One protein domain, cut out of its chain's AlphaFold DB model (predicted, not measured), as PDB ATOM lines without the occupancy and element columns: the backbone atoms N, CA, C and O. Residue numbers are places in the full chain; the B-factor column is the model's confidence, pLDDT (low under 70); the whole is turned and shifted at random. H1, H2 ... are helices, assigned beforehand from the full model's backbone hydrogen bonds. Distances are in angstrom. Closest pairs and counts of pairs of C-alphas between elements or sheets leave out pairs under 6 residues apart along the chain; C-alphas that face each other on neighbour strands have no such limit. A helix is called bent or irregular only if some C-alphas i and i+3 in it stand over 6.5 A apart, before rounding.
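AT A GLANCE: This is residues 63 to 115 of the 137 residues of an uncharacterized protein of marine sediment metagenome (UniProt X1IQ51). Two helices make a flat, open, lopsided V: the long, nearly straight arm H1 runs to a turn at residues 95 to 99, and the shorter arm H2 folds back from there, moving away from H1 as it goes. The space between the arms is empty, and H1 makes most of the length. The printed part has 53 residues, with two named helices in the order H1, H2 and no named strand; the class is all helix. The whole is extended, with a radius of gyration of the C-alphas of 15.4 A, and the C-alphas span 49 by 25 by 5 A.

HOW THE PARTS SIT: Start with H1, residues 63 to 94, and go on through the tight link of 5 residues to H2, residues 100 to 113. The two helices are apart, but only just: their closest C-alphas are 8.5 A from each other. Look at residues 63 to 88, 90 to 98 and 104 to 115, and you will find stretches that stand free, with no C-alpha 8 or more residues away along the chain within 10 A. In H1 every O i to N i+4 pair is within hydrogen-bond range; in H2 7 of 10 are.

IN THESE COORDINATES: Find C-alpha 63 at (42.443, 32.079, 92.506); from there H1 runs 45.8 A to C-alpha 94 at (18.651, -5.714, 82.122). H2 begins at C-alpha 100 and runs 20.9 A to C-alpha 113 at (40.762, 3.273, 98.711). H2 is neither bent nor irregular, but only just: C-alphas 107 and 110 are 6.2 A apart.

THE WHOLE: The two C-alphas farthest apart are those of Arg 63 and Arg 96, 50.0 A. The printed part has no cut. The mean pLDDT of the printed part is 71.7; look for values under 70 at residues 63 to 65, 93 and 95 to 115.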
ATOM      1  N   ARG A  63      42.382  33.390  91.836       66.12
ATOM      2  CA  ARG A  63      42.443  32.079  92.506       66.12
ATOM      3  C   ARG A  63      41.065  31.452  92.722       66.12
ATOM      4  O   ARG A  63      40.885  30.294  92.384       66.12
ATOM      5  N   PHE A  64      40.085  32.223  93.189       62.28
ATOM      6  CA  PHE A  64      38.735  31.714  93.442       62.28
ATOM      7  C   PHE A  64      38.036  31.284  92.146       62.28
ATOM      8  O   PHE A  64      37.358  30.265  92.120       62.28
ATOM      9  N   GLN A  65      38.247  32.013  91.044       69.56
ATOM     10  CA  GLN A  65      37.721  31.618  89.733       69.56
ATOM     11  C   GLN A  65      38.379  30.339  89.197       69.56
ATOM     12  O   GLN A  65      37.691  29.496  88.623       69.56
ATOM     13  N   ILE A  66      39.693  30.178  89.401       73.81
ATOM     14  CA  ILE A  66      40.422  28.960  89.022       73.81
ATOM     15  C   ILE A  66      39.937  27.771  89.855       73.81
ATOM     16  O   ILE A  66      39.626  26.728  89.286       73.81
ATOM     17  N   ASP A  67      39.813  27.939  91.171       75.19
ATOM     18  CA  ASP A  67      39.358  26.888  92.081       75.19
ATOM     19  C   ASP A  67      37.920  26.470  91.759       75.19
ATOM     20  O   ASP A  67      37.645  25.280  91.614       75.19
ATOM     21  N   LEU A  68      37.018  27.434  91.537       79.12
ATOM     22  CA  LEU A  68      35.641  27.162  91.120       79.12
ATOM     23  C   LEU A  68      35.577  26.400  89.798       79.12
ATOM     24  O   LEU A  68      34.835  25.427  89.699       79.12
ATOM     25  N   ASN A  69      36.336  26.827  88.786       82.19
ATOM     26  CA  ASN A  69      36.343  26.153  87.490       82.19
ATOM     27  C   ASN A  69      36.902  24.732  87.627       82.19
ATOM     28  O   ASN A  69      36.288  23.783  87.153       82.19
ATOM     29  N   ASN A  70      37.996  24.557  88.368       83.31
ATOM     30  CA  ASN A  70      38.592  23.246  88.595       83.31
ATOM     31  C   ASN A  70      37.647  22.301  89.360       83.31
ATOM     32  O   ASN A  70      37.474  21.150  88.964       83.31
ATOM     33  N   THR A  71      36.977  22.783  90.414       84.50
ATOM     34  CA  THR A  71      35.965  22.005  91.141       84.50
ATOM     35  C   THR A  71      34.785  21.658  90.244       84.50
ATOM     36  O   THR A  71      34.358  20.508  90.228       84.50
ATOM     37  N   LEU A  72      34.277  22.612  89.462       89.44
ATOM     38  CA  LEU A  72      33.132  22.395  88.581       89.44
ATOM     39  C   LEU A  72      33.470  21.385  87.480       89.44
ATOM     40  O   LEU A  72      32.721  20.431  87.279       89.44
ATOM     41  N   VAL A  73      34.618  21.538  86.817       89.12
ATOM     42  CA  VAL A  73      35.109  20.595  85.802       89.12
ATOM     43  C   VAL A  73      35.283  19.203  86.403       89.12
ATOM     44  O   VAL A  73      34.797  18.230  85.825       89.12
ATOM     45  N   PHE A  74      35.890  19.096  87.587       81.44
ATOM     46  CA  PHE A  74      36.026  17.825  88.294       81.44
ATOM     47  C   PHE A  74      34.662  17.189  88.594       81.44
ATOM     48  O   PHE A  74      34.448  16.021  88.272       81.44
ATOM     49  N   THR A  75      33.712  17.948  89.149       89.88
ATOM     50  CA  THR A  75      32.362  17.462  89.456       89.88
ATOM     51  C   THR A  75      31.621  17.016  88.201       89.88
ATOM     52  O   THR A  75      31.014  15.949  88.210       89.88
ATOM     53  N   VAL A  76      31.680  17.782  87.112       93.00
ATOM     54  CA  VAL A  76      30.997  17.437  85.857       93.00
ATOM     55  C   VAL A  76      31.559  16.147  85.272       93.00
ATOM     56  O   VAL A  76      30.792  15.232  84.976       93.00
ATOM     57  N   ILE A  77      32.884  16.029  85.161       91.12
ATOM     58  CA  ILE A  77      33.533  14.812  84.656       91.12
ATOM     59  C   ILE A  77      33.190  13.615  85.549       91.12
ATOM     60  O   ILE A  77      32.873  12.536  85.043       91.12
ATOM     61  N   PHE A  78      33.198  13.804  86.869       85.62
ATOM     62  CA  PHE A  78      32.853  12.769  87.836       85.62
ATOM     63  C   PHE A  78      31.399  12.299  87.697       85.62
ATOM     64  O   PHE A  78      31.147  11.097  87.616       85.62
ATOM     65  N   VAL A  79      30.442  13.226  87.612       91.00
ATOM     66  CA  VAL A  79      29.015  12.912  87.448       91.00
ATOM     67  C   VAL A  79      28.764  12.209  86.120       91.00
ATOM     68  O   VAL A  79      28.092  11.182  86.106       91.00
ATOM     69  N   ILE A  80      29.338  12.701  85.018       91.88
ATOM     70  CA  ILE A  80      29.210  12.059  83.703       91.88
ATOM     71  C   ILE A  80      29.770  10.638  83.758       91.88
ATOM     72  O   ILE A  80      29.106   9.704  83.319       91.88
ATOM     73  N   SER A  81      30.951  10.453  84.348       85.88
ATOM     74  CA  SER A  81      31.563   9.128  84.488       85.88
ATOM     75  C   SER A  81      30.685   8.192  85.321       85.88
ATOM     76  O   SER A  81      30.463   7.048  84.933       85.88
ATOM     77  N   CYS A  82      30.120   8.685  86.426       84.62
ATOM     78  CA  CYS A  82      29.196   7.933  87.273       84.62
ATOM     79  C   CYS A  82      27.916   7.538  86.520       84.62
ATOM     80  O   CYS A  82      27.483   6.392  86.610       84.62
ATOM     81  N   LEU A  83      27.347   8.448  85.725       88.12
ATOM     82  CA  LEU A  83      26.168   8.175  84.902       88.12
ATOM     83  C   LEU A  83      26.464   7.157  83.800       88.12
ATOM     84  O   LEU A  83      25.677   6.238  83.611       88.12
ATOM     85  N   VAL A  84      27.596   7.283  83.104       86.88
ATOM     86  CA  VAL A  84      28.002   6.337  82.052       86.88
ATOM     87  C   VAL A  84      28.205   4.944  82.640       86.88
ATOM     88  O   VAL A  84      27.654   3.977  82.122       86.88
ATOM     89  N   ILE A  85      28.944   4.835  83.746       81.50
ATOM     90  CA  ILE A  85      29.181   3.557  84.425       81.50
ATOM     91  C   ILE A  85      27.863   2.992  84.964       81.50
ATOM     92  O   ILE A  85      27.577   1.818  84.749       81.50
ATOM     93  N   GLY A  86      27.040   3.813  85.617       82.50
ATOM     94  CA  GLY A  86      25.744   3.409  86.158       82.50
ATOM     95  C   GLY A  86      24.781   2.924  85.076       82.50
ATOM     96  O   GLY A  86      24.113   1.911  85.265       82.50
ATOM     97  N   LEU A  87      24.755   3.590  83.919       82.50
ATOM     98  CA  LEU A  87      23.923   3.206  82.782       82.50
ATOM     99  C   LEU A  87      24.432   1.925  82.113       82.50
ATOM    100  O   LEU A  87      23.633   1.040  81.825       82.50
ATOM    101  N   LEU A  88      25.750   1.783  81.920       81.00
ATOM    102  CA  LEU A  88      26.350   0.537  81.425       81.00
ATOM    103  C   LEU A  88      26.031  -0.643  82.351       81.00
ATOM    104  O   LEU A  88      25.654  -1.713  81.876       81.00
ATOM    105  N   LEU A  89      26.126  -0.436  83.666       72.06
ATOM    106  CA  LEU A  89      25.741  -1.425  84.674       72.06
ATOM    107  C   LEU A  89      24.244  -1.756  84.606       72.06
ATOM    108  O   LEU A  89      23.888  -2.930  84.665       72.06
ATOM    109  N   ALA A  90      23.375  -0.751  84.461       79.00
ATOM    110  CA  ALA A  90      21.930  -0.948  84.357       79.00
ATOM    111  C   ALA A  90      21.552  -1.773  83.117       79.00
ATOM    112  O   ALA A  90      20.782  -2.722  83.231       79.00
ATOM    113  N   ILE A  91      22.150  -1.473  81.959       77.00
ATOM    114  CA  ILE A  91      21.934  -2.219  80.708       77.00
ATOM    115  C   ILE A  91      22.429  -3.668  80.844       77.00
ATOM    116  O   ILE A  91      21.767  -4.598  80.388       77.00
ATOM    117  N   LEU A  92      23.574  -3.881  81.499       71.19
ATOM    118  CA  LEU A  92      24.128  -5.221  81.709       71.19
ATOM    119  C   LEU A  92      23.257  -6.073  82.651       71.19
ATOM    120  O   LEU A  92      23.142  -7.283  82.454       71.19
ATOM    121  N   ILE A  93      22.617  -5.452  83.650       65.56
ATOM    122  CA  ILE A  93      21.631  -6.114  84.521       65.56
ATOM    123  C   ILE A  93      20.356  -6.456  83.746       65.56
ATOM    124  O   ILE A  93      19.827  -7.559  83.907       65.56
ATOM    125  N   ASP A  94      19.873  -5.534  82.913       70.12
ATOM    126  CA  ASP A  94      18.651  -5.714  82.122       70.12
ATOM    127  C   ASP A  94      18.756  -6.933  81.183       70.12
ATOM    128  O   ASP A  94      17.788  -7.662  80.970       70.12
ATOM    129  N   GLN A  95      19.976  -7.270  80.743       60.66
ATOM    130  CA  GLN A  95      20.269  -8.467  79.946       60.66
ATOM    131  C   GLN A  95      20.275  -9.816  80.703       60.66
ATOM    132  O   GLN A  95      20.604 -10.843  80.110       60.66
ATOM    133  N   ARG A  96      19.827  -9.897  81.967       52.00
ATOM    134  CA  ARG A  96      19.499 -11.184  82.634       52.00
ATOM    135  C   ARG A  96      20.676 -12.172  82.805       52.00
ATOM    136  O   ARG A  96      20.458 -13.382  82.764       52.00
ATOM    137  N   ILE A  97      21.898 -11.721  83.116       52.88
ATOM    138  CA  ILE A  97      22.989 -12.639  83.520       52.88
ATOM    139  C   ILE A  97      23.753 -12.132  84.765       52.88
ATOM    140  O   ILE A  97      24.575 -11.228  84.687       52.88
ATOM    141  N   LYS A  98      23.505 -12.777  85.921       52.84
ATOM    142  CA  LYS A  98      24.446 -13.070  87.037       52.84
ATOM    143  C   LYS A  98      25.544 -12.030  87.384       52.84
ATOM    144  O   LYS A  98      26.706 -12.389  87.549       52.84
ATOM    145  N   GLY A  99      25.196 -10.755  87.554       57.28
ATOM    146  CA  GLY A  99      26.168  -9.691  87.856       57.28
ATOM    147  C   GLY A  99      26.522  -9.457  89.334       57.28
ATOM    148  O   GLY A  99      27.410  -8.651  89.591       57.28
ATOM    149  N   GLU A 100      25.879 -10.114  90.311       55.75
ATOM    150  CA  GLU A 100      25.968  -9.761  91.751       55.75
ATOM    151  C   GLU A 100      27.403  -9.618  92.308       55.75
ATOM    152  O   GLU A 100      27.658  -8.762  93.158       55.75
ATOM    153  N   GLY A 101      28.364 -10.403  91.810       56.31
ATOM    154  CA  GLY A 101      29.757 -10.365  92.276       56.31
ATOM    155  C   GLY A 101      30.557  -9.138  91.816       56.31
ATOM    156  O   GLY A 101      31.418  -8.656  92.552       56.31
ATOM    157  N   ILE A 102      30.263  -8.593  90.630       57.62
ATOM    158  CA  ILE A 102      30.985  -7.429  90.085       57.62
ATOM    159  C   ILE A 102      30.519  -6.149  90.786       57.62
ATOM    160  O   ILE A 102      31.351  -5.309  91.123       57.62
ATOM    161  N   PHE A 103      29.220  -6.033  91.090       57.31
ATOM    162  CA  PHE A 103      28.667  -4.895  91.834       57.31
ATOM    163  C   PHE A 103      29.303  -4.750  93.215       57.31
ATOM    164  O   PHE A 103      29.716  -3.654  93.589       57.31
ATOM    165  N   ARG A 104      29.452  -5.858  93.954       57.56
ATOM    166  CA  ARG A 104      30.081  -5.850  95.279       57.56
ATOM    167  C   ARG A 104      31.560  -5.463  95.204       57.56
ATOM    168  O   ARG A 104      32.002  -4.647  96.005       57.56
ATOM    169  N   ASN A 105      32.313  -5.972  94.232       53.81
ATOM    170  CA  ASN A 105      33.732  -5.634  94.110       53.81
ATOM    171  C   ASN A 105      33.950  -4.190  93.626       53.81
ATOM    172  O   ASN A 105      34.784  -3.488  94.190       53.81
ATOM    173  N   LEU A 106      33.180  -3.704  92.650       64.50
ATOM    174  CA  LEU A 106      33.334  -2.349  92.114       64.50
ATOM    175  C   LEU A 106      32.881  -1.260  93.099       64.50
ATOM    176  O   LEU A 106      33.429  -0.168  93.052       64.50
ATOM    177  N   PHE A 107      31.933  -1.536  94.005       60.72
ATOM    178  CA  PHE A 107      31.571  -0.604  95.086       60.72
ATOM    179  C   PHE A 107      32.534  -0.657  96.280       60.72
ATOM    180  O   PHE A 107      32.804   0.375  96.895       60.72
ATOM    181  N   LEU A 108      33.072  -1.835  96.617       61.72
ATOM    182  CA  LEU A 108      34.010  -1.973  97.737       61.72
ATOM    183  C   LEU A 108      35.396  -1.382  97.421       61.72
ATOM    184  O   LEU A 108      36.036  -0.843  98.323       61.72
ATOM    185  N   LEU A 109      35.854  -1.432  96.164       58.31
ATOM    186  CA  LEU A 109      37.187  -0.949  95.767       58.31
ATOM    187  C   LEU A 109      37.382   0.583  95.936       58.31
ATOM    188  O   LEU A 109      38.376   0.982  96.549       58.31
ATOM    189  N   PRO A 110      36.472   1.466  95.476       59.09
ATOM    190  CA  PRO A 110      36.582   2.913  95.681       59.09
ATOM    191  C   PRO A 110      36.362   3.321  97.140       59.09
ATOM    192  O   PRO A 110      37.059   4.196  97.647       59.09
ATOM    193  N   MET A 111      35.425   2.672  97.842       62.03
ATOM    194  CA  MET A 111      35.134   2.996  99.243       62.03
ATOM    195  C   MET A 111      36.322   2.667 100.160       62.03
ATOM    196  O   MET A 111      36.639   3.449 101.052       62.03
ATOM    197  N   ALA A 112      37.021   1.553  99.916       60.62
ATOM    198  CA  ALA A 112      38.197   1.166 100.695       60.62
ATOM    199  C   ALA A 112      39.444   2.014 100.377       60.62
ATOM    200  O   ALA A 112      40.279   2.237 101.251       60.62
ATOM    201  N   THR A 113      39.583   2.500  99.139       59.19
ATOM    202  CA  THR A 113      40.762   3.273  98.711       59.19
ATOM    203  C   THR A 113      40.652   4.772  98.979       59.19
ATOM    204  O   THR A 113      41.679   5.438  99.001       59.19
ATOM    205  N   ALA A 114      39.469   5.326  99.255       59.62
ATOM    206  CA  ALA A 114      39.311   6.764  99.500       59.62
ATOM    207  C   ALA A 114      40.081   7.294 100.734       59.62
ATOM    208  O   ALA A 114      40.377   8.484 100.800       59.62
ATOM    209  N   LEU A 115      40.431   6.438 101.702       53.88
ATOM    210  CA  LEU A 115      41.008   6.867 102.986       53.88
ATOM    211  C   LEU A 115      42.549   6.832 103.068       53.88
ATOM    212  O   LEU A 115      43.099   7.379 104.018       53.88
TER     213      LEU A 115